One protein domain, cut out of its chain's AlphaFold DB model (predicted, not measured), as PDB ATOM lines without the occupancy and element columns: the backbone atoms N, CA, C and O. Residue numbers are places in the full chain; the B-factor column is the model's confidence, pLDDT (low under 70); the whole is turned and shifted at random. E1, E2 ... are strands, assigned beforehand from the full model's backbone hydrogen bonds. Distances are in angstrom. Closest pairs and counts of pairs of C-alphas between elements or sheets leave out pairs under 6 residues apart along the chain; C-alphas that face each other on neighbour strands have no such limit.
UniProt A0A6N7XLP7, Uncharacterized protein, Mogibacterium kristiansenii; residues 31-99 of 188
ATOM      1  N   ALA A  31       1.232 -23.285 -38.718       42.41
ATOM      2  CA  ALA A  31      -0.002 -22.550 -39.019       42.41
ATOM      3  C   ALA A  31       0.303 -21.279 -39.835       42.41
ATOM      4  O   ALA A  31       1.284 -20.591 -39.544       42.41
ATOM      5  N   LYS A  32      -0.507 -21.000 -40.870       48.38
ATOM      6  CA  LYS A  32      -0.308 -19.901 -41.834       48.38
ATOM      7  C   LYS A  32      -0.362 -18.533 -41.137       48.38
ATOM      8  O   LYS A  32      -1.376 -17.846 -41.154       48.38
ATOM      9  N   ASN A  33       0.730 -18.156 -40.481       52.06
ATOM     10  CA  ASN A  33       0.869 -16.889 -39.786       52.06
ATOM     11  C   ASN A  33       1.242 -15.807 -40.806       52.06
ATOM     12  O   ASN A  33       2.185 -16.011 -41.579       52.06
ATOM     13  N   PRO A  34       0.549 -14.657 -40.818       59.47
ATOM     14  CA  PRO A  34       0.812 -13.606 -41.786       59.47
ATOM     15  C   PRO A  34       2.249 -13.094 -41.658       59.47
ATOM     16  O   PRO A  34       2.741 -12.803 -40.563       59.47
ATOM     17  N   THR A  35       2.932 -12.960 -42.791       63.91
ATOM     18  CA  THR A  35       4.270 -12.371 -42.861       63.91
ATOM     19  C   THR A  35       4.170 -10.897 -43.231       63.91
ATOM     20  O   THR A  35       3.431 -10.503 -44.131       63.91
ATOM     21  N   TYR A  36       4.931 -10.063 -42.524       62.06
ATOM     22  CA  TYR A  36       4.957  -8.615 -42.729       62.06
ATOM     23  C   TYR A  36       6.319  -8.188 -43.265       62.06
ATOM     24  O   TYR A  36       7.346  -8.641 -42.768       62.06
ATOM     25  N   THR A  37       6.354  -7.273 -44.228       69.88
ATOM     26  CA  THR A  37       7.581  -6.636 -44.725       69.88
ATOM     27  C   THR A  37       7.351  -5.134 -44.837       69.88
ATOM     28  O   THR A  37       6.323  -4.710 -45.348       69.88
ATOM     29  N   ALA A  38       8.296  -4.315 -44.371       68.44
ATOM     30  CA  ALA A  38       8.206  -2.859 -44.469       68.44
ATOM     31  C   ALA A  38       9.404  -2.301 -45.250       68.44
ATOM     32  O   ALA A  38      10.550  -2.591 -44.913       68.44
ATOM     33  N   VAL A  39       9.138  -1.498 -46.285       71.44
ATOM     34  CA  VAL A  39      10.165  -0.917 -47.169       71.44
ATOM     35  C   VAL A  39       9.914   0.572 -47.421       71.44
ATOM     36  O   VAL A  39       8.778   1.006 -47.598       71.44
ATOM     37  N   VAL A  40      10.975   1.386 -47.432       70.25
ATOM     38  CA  VAL A  40      10.892   2.807 -47.836       70.25
ATOM     39  C   VAL A  40      10.719   2.889 -49.344       70.25
ATOM     40  O   VAL A  40      11.412   2.166 -50.047       70.25
ATOM     41  N   LYS A  41       9.885   3.810 -49.845       71.62
ATOM     42  CA  LYS A  41       9.847   4.160 -51.268       71.62
ATOM     43  C   LYS A  41      10.866   5.251 -51.627       71.62
ATOM     44  O   LYS A  41      10.906   6.289 -50.975       71.62
ATOM     45  N   GLY A  42      11.619   5.072 -52.712       68.50
ATOM     46  CA  GLY A  42      12.739   5.914 -53.126       68.50
ATOM     47  C   GLY A  42      14.010   5.733 -52.286       68.50
ATOM     48  O   GLY A  42      14.193   4.760 -51.558       68.50
ATOM     49  N   ALA A  43      14.914   6.707 -52.377       74.19
ATOM     50  CA  ALA A  43      16.135   6.701 -51.584       74.19
ATOM     51  C   ALA A  43      15.816   6.694 -50.076       74.19
ATOM     52  O   ALA A  43      15.094   7.557 -49.577       74.19
ATOM     53  N   ASN A  44      16.439   5.785 -49.327       83.44
ATOM     54  CA  ASN A  44      16.349   5.692 -47.860       83.44
ATOM     55  C   ASN A  44      17.129   6.803 -47.120       83.44
ATOM     56  O   ASN A  44      17.408   6.710 -45.919       83.44
ATOM     57  N   SER A  45      17.543   7.846 -47.841       88.12
ATOM     58  CA  SER A  45      18.269   8.970 -47.279       88.12
ATOM     59  C   SER A  45      18.163  10.233 -48.125       88.12
ATOM     60  O   SER A  45      17.993  10.177 -49.341       88.12
ATOM     61  N   LYS A  46      18.358  11.381 -47.473       90.88
ATOM     62  CA  LYS A  46      18.589  12.685 -48.115       90.88
ATOM     63  C   LYS A  46      19.760  13.398 -47.451       90.88
ATOM     64  O   LYS A  46      20.144  13.057 -46.335       90.88
ATOM     65  N   THR A  47      20.324  14.405 -48.109       94.06
ATOM     66  CA  THR A  47      21.267  15.324 -47.449       94.06
ATOM     67  C   THR A  47      20.493  16.426 -46.737       94.06
ATOM     68  O   THR A  47      19.473  16.887 -47.245       94.06
ATOM     69  N   TYR A  48      20.974  16.847 -45.568       94.44
ATOM     70  CA  TYR A  48      20.387  17.937 -44.800       94.44
ATOM     71  C   TYR A  48      20.301  19.231 -45.621       94.44
ATOM     72  O   TYR A  48      21.304  19.746 -46.117       94.44
ATOM     73  N   ASP A  49      19.096  19.776 -45.699       92.56
ATOM     74  CA  ASP A  49      18.737  21.012 -46.397       92.56
ATOM     75  C   ASP A  49      17.952  21.981 -45.490       92.56
ATOM     76  O   ASP A  49      17.479  23.016 -45.950       92.56
ATOM     77  N   GLY A  50      17.830  21.664 -44.195       92.00
ATOM     78  CA  GLY A  50      17.029  22.432 -43.238       92.00
ATOM     79  C   GLY A  50      15.537  22.105 -43.255       92.00
ATOM     80  O   GLY A  50      14.778  22.788 -42.573       92.00
ATOM     81  N   LYS A  51      15.109  21.074 -43.995       91.56
ATOM     82  CA  LYS A  51      13.711  20.647 -44.078       91.56
ATOM     83  C   LYS A  51      13.562  19.166 -43.745       91.56
ATOM     84  O   LYS A  51      14.385  18.333 -44.142       91.56
ATOM     85  N   SER A  52      12.461  18.835 -43.079       90.38
ATOM     86  CA  SER A  52      12.015  17.452 -42.897       90.38
ATOM     87  C   SER A  52      11.850  16.733 -44.238       90.38
ATOM     88  O   SER A  52      11.598  17.352 -45.274       90.38
ATOM     89  N   ALA A  53      12.010  15.413 -44.226       89.62
ATOM     90  CA  ALA A  53      11.644  14.557 -45.342       89.62
ATOM     91  C   ALA A  53      10.238  14.007 -45.111       89.62
ATOM     92  O   ALA A  53       9.937  13.540 -44.013       89.62
ATOM     93  N   VAL A  54       9.417  14.010 -46.157       90.50
ATOM     94  CA  VAL A  54       8.197  13.204 -46.200       90.50
ATOM     95  C   VAL A  54       8.558  11.899 -46.893       90.50
ATOM     96  O   VAL A  54       8.974  11.897 -48.051       90.50
ATOM     97  N   VAL A  55       8.451  10.794 -46.167       86.75
ATOM     98  CA  VAL A  55       8.873   9.470 -46.621       86.75
ATOM     99  C   VAL A  55       7.647   8.573 -46.669       86.75
ATOM    100  O   VAL A  55       6.889   8.489 -45.707       86.75
ATOM    101  N   LYS A  56       7.443   7.897 -47.798       85.31
ATOM    102  CA  LYS A  56       6.377   6.902 -47.946       85.31
ATOM    103  C   LYS A  56       6.965   5.521 -47.696       85.31
ATOM    104  O   LYS A  56       7.944   5.150 -48.339       85.31
ATOM    105  N   VAL A  57       6.384   4.782 -46.766       82.38
ATOM    106  CA  VAL A  57       6.761   3.415 -46.401       82.38
ATOM    107  C   VAL A  57       5.639   2.486 -46.837       82.38
ATOM    108  O   VAL A  57       4.475   2.744 -46.549       82.38
ATOM    109  N   TYR A  58       5.997   1.418 -47.535       80.31
ATOM    110  CA  TYR A  58       5.079   0.379 -47.970       80.31
ATOM    111  C   TYR A  58       5.186  -0.776 -46.984       80.31
ATOM    112  O   TYR A  58       6.276  -1.306 -46.766       80.31
ATOM    113  N   VAL A  59       4.063  -1.125 -46.365       79.12
ATOM    114  CA  VAL A  59       3.930  -2.278 -45.479       79.12
ATOM    115  C   VAL A  59       3.155  -3.339 -46.243       79.12
ATOM    116  O   VAL A  59       1.986  -3.157 -46.564       79.12
ATOM    117  N   ILE A  60       3.839  -4.422 -46.574       77.75
ATOM    118  CA  ILE A  60       3.306  -5.554 -47.319       77.75
ATOM    119  C   ILE A  60       2.980  -6.645 -46.305       77.75
ATOM    120  O   ILE A  60       3.846  -7.033 -45.519       77.75
ATOM    121  N   THR A  61       1.741  -7.119 -46.330       75.44
ATOM    122  CA  THR A  61       1.259  -8.251 -45.536       75.44
ATOM    123  C   THR A  61       0.895  -9.383 -46.484       75.44
ATOM    124  O   THR A  61       0.130  -9.161 -47.420       75.44
ATOM    125  N   ASP A  62       1.436 -10.569 -46.240       74.00
ATOM    126  CA  ASP A  62       1.089 -11.811 -46.935       74.00
ATOM    127  C   ASP A  62       0.502 -12.772 -45.898       74.00
ATOM    128  O   ASP A  62       1.201 -13.178 -44.971       74.00
ATOM    129  N   ASP A  63      -0.789 -13.078 -46.020       67.88
ATOM    130  CA  ASP A  63      -1.524 -13.947 -45.094       67.88
ATOM    131  C   ASP A  63      -1.360 -15.450 -45.387       67.88
ATOM    132  O   ASP A  63      -1.987 -16.287 -44.737       67.88
ATOM    133  N   GLY A  64      -0.525 -15.820 -46.365       62.06
ATOM    134  CA  GLY A  64      -0.293 -17.212 -46.752       62.06
ATOM    135  C   GLY A  64      -1.482 -17.876 -47.460       62.06
ATOM    136  O   GLY A  64      -1.466 -19.095 -47.677       62.06
ATOM    137  N   SER A  65      -2.510 -17.102 -47.821       60.25
ATOM    138  CA  SER A  65      -3.728 -17.551 -48.512       60.25
ATOM    139  C   SER A  65      -3.928 -16.824 -49.847       60.25
ATOM    140  O   SER A  65      -5.055 -16.581 -50.261       60.25
ATOM    141  N   ASP A  66      -2.818 -16.471 -50.505       58.84
ATOM    142  CA  ASP A  66      -2.756 -15.705 -51.758       58.84
ATOM    143  C   ASP A  66      -3.301 -14.262 -51.674       58.84
ATOM    144  O   ASP A  66      -3.336 -13.561 -52.689       58.84
ATOM    145  N   ASN A  67      -3.626 -13.751 -50.476       60.28
ATOM    146  CA  ASN A  67      -3.978 -12.343 -50.293       60.28
ATOM    147  C   ASN A  67      -2.751 -11.530 -49.873       60.28
ATOM    148  O   ASN A  67      -2.288 -11.570 -48.732       60.28
ATOM    149  N   ILE A  68      -2.261 -10.709 -50.801       69.31
ATOM    150  CA  ILE A  68      -1.219  -9.720 -50.521       69.31
ATOM    151  C   ILE A  68      -1.883  -8.359 -50.324       69.31
ATOM    152  O   ILE A  68      -2.464  -7.796 -51.251       69.31
ATOM    153  N   LYS A  69      -1.754  -7.793 -49.123       72.44
ATOM    154  CA  LYS A  69      -2.214  -6.434 -48.808       72.44
ATOM    155  C   LYS A  69      -1.023  -5.492 -48.736       72.44
ATOM    156  O   LYS A  69      -0.015  -5.803 -48.109       72.44
ATOM    157  N   THR A  70      -1.144  -4.325 -49.360       75.19
ATOM    158  CA  THR A  70      -0.119  -3.277 -49.309       75.19
ATOM    159  C   THR A  70      -0.710  -2.012 -48.712       75.19
ATOM    160  O   THR A  70      -1.610  -1.409 -49.290       75.19
ATOM    161  N   GLU A  71      -0.168  -1.585 -47.579       78.19
ATOM    162  CA  GLU A  71      -0.503  -0.316 -46.944       78.19
ATOM    163  C   GLU A  71       0.606   0.704 -47.190       78.19
ATOM    164  O   GLU A  71       1.794   0.387 -47.113       78.19
ATOM    165  N   VAL A  72       0.226   1.957 -47.436       82.31
ATOM    166  CA  VAL A  72       1.182   3.061 -47.543       82.31
ATOM    167  C   VAL A  72       1.080   3.919 -46.294       82.31
ATOM    168  O   VAL A  72       0.069   4.572 -46.055       82.31
ATOM    169  N   LYS A  73       2.161   3.966 -45.520       85.94
ATOM    170  CA  LYS A  73       2.305   4.865 -44.377       85.94
ATOM    171  C   LYS A  73       3.203   6.027 -44.757       85.94
ATOM    172  O   LYS A  73       4.301   5.836 -45.274       85.94
ATOM    173  N   THR A  74       2.740   7.242 -44.502       88.56
ATOM    174  CA  THR A  74       3.548   8.446 -44.699       88.56
ATOM    175  C   THR A  74       4.137   8.859 -43.363       88.56
ATOM    176  O   THR A  74       3.411   9.012 -42.385       88.56
ATOM    177  N   ILE A  75       5.452   9.034 -43.319       89.56
ATOM    178  CA  ILE A  75       6.166   9.541 -42.151       89.56
ATOM    179  C   ILE A  75       6.829  10.868 -42.485       89.56
ATOM    180  O   ILE A  75       7.335  11.073 -43.588       89.56
ATOM    181  N   THR A  76       6.882  11.743 -41.488       91.81
ATOM    182  CA  THR A  76       7.656  12.979 -41.548       91.81
ATOM    183  C   THR A  76       8.851  12.828 -40.622       91.81
ATOM    184  O   THR A  76       8.702  12.553 -39.432       91.81
ATOM    185  N   THR A  77      10.057  12.969 -41.163       90.00
ATOM    186  CA  THR A  77      11.274  12.891 -40.349       90.00
ATOM    187  C   THR A  77      11.460  14.170 -39.541       90.00
ATOM    188  O   THR A  77      11.003  15.240 -39.957       90.00
ATOM    189  N   PRO A  78      12.231  14.134 -38.444       91.69
ATOM    190  CA  PRO A  78      12.772  15.356 -37.871       91.69
ATOM    191  C   PRO A  78      13.627  16.111 -38.896       91.69
ATOM    192  O   PRO A  78      14.078  15.550 -39.897       91.69
ATOM    193  N   VAL A  79      13.858  17.396 -38.641       92.12
ATOM    194  CA  VAL A  79      14.630  18.262 -39.546       92.12
ATOM    195  C   VAL A  79      16.131  17.945 -39.501       92.12
ATOM    196  O   VAL A  79      16.842  18.119 -40.489       92.12
ATOM    197  N   ASN A  80      16.635  17.493 -38.353       94.19
ATOM    198  CA  ASN A  80      18.068  17.360 -38.106       94.19
ATOM    199  C   ASN A  80      18.700  16.159 -38.826       94.19
ATOM    200  O   ASN A  80      18.034  15.190 -39.187       94.19
ATOM    201  N   ALA A  81      20.018  16.210 -39.011       93.81
ATOM    202  CA  ALA A  81      20.780  15.072 -39.503       93.81
ATOM    203  C   ALA A  81      20.798  13.954 -38.455       93.81
ATOM    204  O   ALA A  81      21.015  14.208 -37.271       93.81
ATOM    205  N   GLY A  82      20.605  12.721 -38.906       92.81
ATOM    206  CA  GLY A  82      20.480  11.561 -38.036       92.81
ATOM    207  C   GLY A  82      19.872  10.370 -38.760       92.81
ATOM    208  O   GLY A  82      19.376  10.496 -39.883       92.81
ATOM    209  N   THR A  83      19.928   9.217 -38.103       93.62
ATOM    210  CA  THR A  83      19.287   7.983 -38.558       93.62
ATOM    211  C   THR A  83      18.062   7.748 -37.694       93.62
ATOM    212  O   THR A  83      18.175   7.637 -36.475       93.62
ATOM    213  N   TYR A  84      16.898   7.677 -38.326       90.88
ATOM    214  CA  TYR A  84      15.616   7.548 -37.651       90.88
ATOM    215  C   TYR A  84      15.063   6.147 -37.855       90.88
ATOM    216  O   TYR A  84      15.080   5.627 -38.971       90.88
ATOM    217  N   LYS A  85      14.601   5.549 -36.757       91.44
ATOM    218  CA  LYS A  85      14.059   4.194 -36.699       91.44
ATOM    219  C   LYS A  85      12.541   4.269 -36.596       91.44
ATOM    220  O   LYS A  85      12.030   4.916 -35.686       91.44
ATOM    221  N   TYR A  86      11.846   3.574 -37.484       87.75
ATOM    222  CA  TYR A  86      10.391   3.470 -37.492       87.75
ATOM    223  C   TYR A  86       9.992   2.002 -37.481       87.75
ATOM    224  O   TYR A  86      10.596   1.207 -38.196       87.75
ATOM    225  N   THR A  87       8.987   1.643 -36.687       85.69
ATOM    226  CA  THR A  87       8.505   0.262 -36.590       85.69
ATOM    227  C   THR A  87       7.042   0.191 -37.003       85.69
ATOM    228  O   THR A  87       6.220   0.967 -36.525       85.69
ATOM    229  N   PHE A  88       6.721  -0.763 -37.873       82.06
ATOM    230  CA  PHE A  88       5.376  -1.055 -38.350       82.06
ATOM    231  C   PHE A  88       5.146  -2.562 -38.250       82.06
ATOM    232  O   PHE A  88       5.899  -3.324 -38.849       82.06
ATOM    233  N   ASN A  89       4.144  -2.991 -37.477       78.00
ATOM    234  CA  ASN A  89       3.790  -4.408 -37.284       78.00
ATOM    235  C   ASN A  89       5.017  -5.295 -36.975       78.00
ATOM    236  O   ASN A  89       5.254  -6.315 -37.614       78.00
ATOM    237  N   GLY A  90       5.874  -4.841 -36.052       78.31
ATOM    238  CA  GLY A  90       7.100  -5.550 -35.658       78.31
ATOM    239  C   GLY A  90       8.262  -5.487 -36.661       78.31
ATOM    240  O   GLY A  90       9.342  -5.992 -36.364       78.31
ATOM    241  N   LYS A  91       8.095  -4.849 -37.828       80.56
ATOM    242  CA  LYS A  91       9.170  -4.630 -38.810       80.56
ATOM    243  C   LYS A  91       9.732  -3.225 -38.723       80.56
ATOM    244  O   LYS A  91       8.992  -2.249 -38.640       80.56
ATOM    245  N   THR A  92      11.055  -3.122 -38.776       83.56
ATOM    246  CA  THR A  92      11.763  -1.852 -38.632       83.56
ATOM    247  C   THR A  92      12.287  -1.344 -39.964       83.56
ATOM    248  O   THR A  92      12.872  -2.082 -40.751       83.56
ATOM    249  N   VAL A  93      12.127  -0.043 -40.167       85.81
ATOM    250  CA  VAL A  93      12.629   0.713 -41.301       85.81
ATOM    251  C   VAL A  93      13.497   1.858 -40.795       85.81
ATOM    252  O   VAL A  93      13.180   2.504 -39.794       85.81
ATOM    253  N   TYR A  94      14.586   2.126 -41.512       86.50
ATOM    254  CA  TYR A  94      15.487   3.231 -41.218       86.50
ATOM    255  C   TYR A  94      15.450   4.274 -42.325       86.50
ATOM    256  O   TYR A  94      15.466   3.942 -43.511       86.50
ATOM    257  N   TYR A  95      15.470   5.543 -41.928       87.81
ATOM    258  CA  TYR A  95      15.672   6.655 -42.846       87.81
ATOM    259  C   TYR A  95      16.765   7.582 -42.325       87.81
ATOM    260  O   TYR A  95      16.762   7.957 -41.154       87.81
ATOM    261  N   THR A  96      17.703   7.962 -43.193       91.94
ATOM    262  CA  THR A  96      18.870   8.760 -42.786       91.94
ATOM    263  C   THR A  96      18.864  10.148 -43.414       91.94
ATOM    264  O   THR A  96      18.941  10.292 -44.633       91.94
ATOM    265  N   ILE A  97      18.896  11.195 -42.590       94.31
ATOM    266  CA  ILE A  97      19.280  12.534 -43.044       94.31
ATOM    267  C   ILE A  97      20.794  12.672 -42.874       94.31
ATOM    268  O   ILE A  97      21.310  12.823 -41.766       94.31
ATOM    269  N   LYS A  98      21.522  12.609 -43.988       94.12
ATOM    270  CA  LYS A  98      22.979  12.758 -44.044       94.12
ATOM    271  C   LYS A  98      23.374  14.197 -43.731       94.12
ATOM    272  O   LYS A  98      22.725  15.147 -44.165       94.12
ATOM    273  N   GLN A  99      24.486  14.368 -43.023       95.62
ATOM    274  CA  GLN A  99      25.024  15.696 -42.738       95.62
ATOM    275  C   GLN A  99      25.369  16.456 -44.025       95.62
ATOM    276  O   GLN A  99      25.967  15.909 -44.952       95.62
TER     277      GLN A  99
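Overview. This is residues 31 to 99 of the 188 residues of an uncharacterized protein of Mogibacterium kristiansenii (UniProt A0A6N7XLP7). Two narrow sheets of three strands each, partly face to face, make a loose two-layered rod with strands running roughly along its length; E1 of one sheet comes near E6 of the other, while E4 and E5 are apart. The first sheet reaches farther toward the end of the rod where residues 31 to 34 and the turn of E3 and E4 lie, and the link from E2 to E3 lies at the other end. The printed part has 69 residues with no named helix and six named strands, E1 to E6 in that order along the chain, and the class is all strand. One sheet runs E1, E3, E4 and is antiparallel; the other runs E2, E6, E5 and is mixed. The whole is loose, with a radius of gyration of the C-alphas of 14.2 A, and spans 47 by 15 by 14 A.

Arrangement. In the first sheet E3, residues 54 to 62, is the inner strand. It forms a hairpin with E4, residues 68 to 76, antiparallel at 158 degrees; N 57 and O 73 are 2.8 A apart, within hydrogen-bond range. E1, residues 35 to 40, is the other neighbour of E3, antiparallel at 161 degrees, with N 37 and O 60 at 2.8 A. In the second sheet the inner strand E6, residues 91 to 98, forms a hairpin with E5, residues 82 to 88, antiparallel at 160 degrees; N 84 and O 95 are 2.8 A apart. E2, residues 45 to 47, is parallel to E6 at 15 degrees, with N 98 and O 46 at 2.8 A. Between the sheets, the closest C-alphas of E1 and E6 are those of Ala 38 and Lys 91, 6.0 A apart. The closest of E3 and E5 are those of Val 59 and Phe 88, 7.4 A apart. E3 and E6 are only just apart, at 8.2 A, and E4 and E6 are apart.

Along the chain. E3 and E4 are each 26.0 A from first to last C-alpha, E6 22.8 A, E5 19.7 A, E1 17.3 A and E2 7.0 A. E1 begins at C-alpha 35, (4.270, -12.371, -42.861). E3 begins at C-alpha 54, (8.197, 13.204, -46.200), and E6 ends at C-alpha 98, (22.979, 12.758, -44.044).

Size, cuts and confidence. The two C-alphas farthest apart, those of Ala 31 and Gly 50, are 48.3 A apart. The printed part has no cut. The link from E2 to E3 is short, and the other four are tight. The mean pLDDT of the printed part is 80.4; residues 31 to 38, 42 and 63 to 68 are under 70.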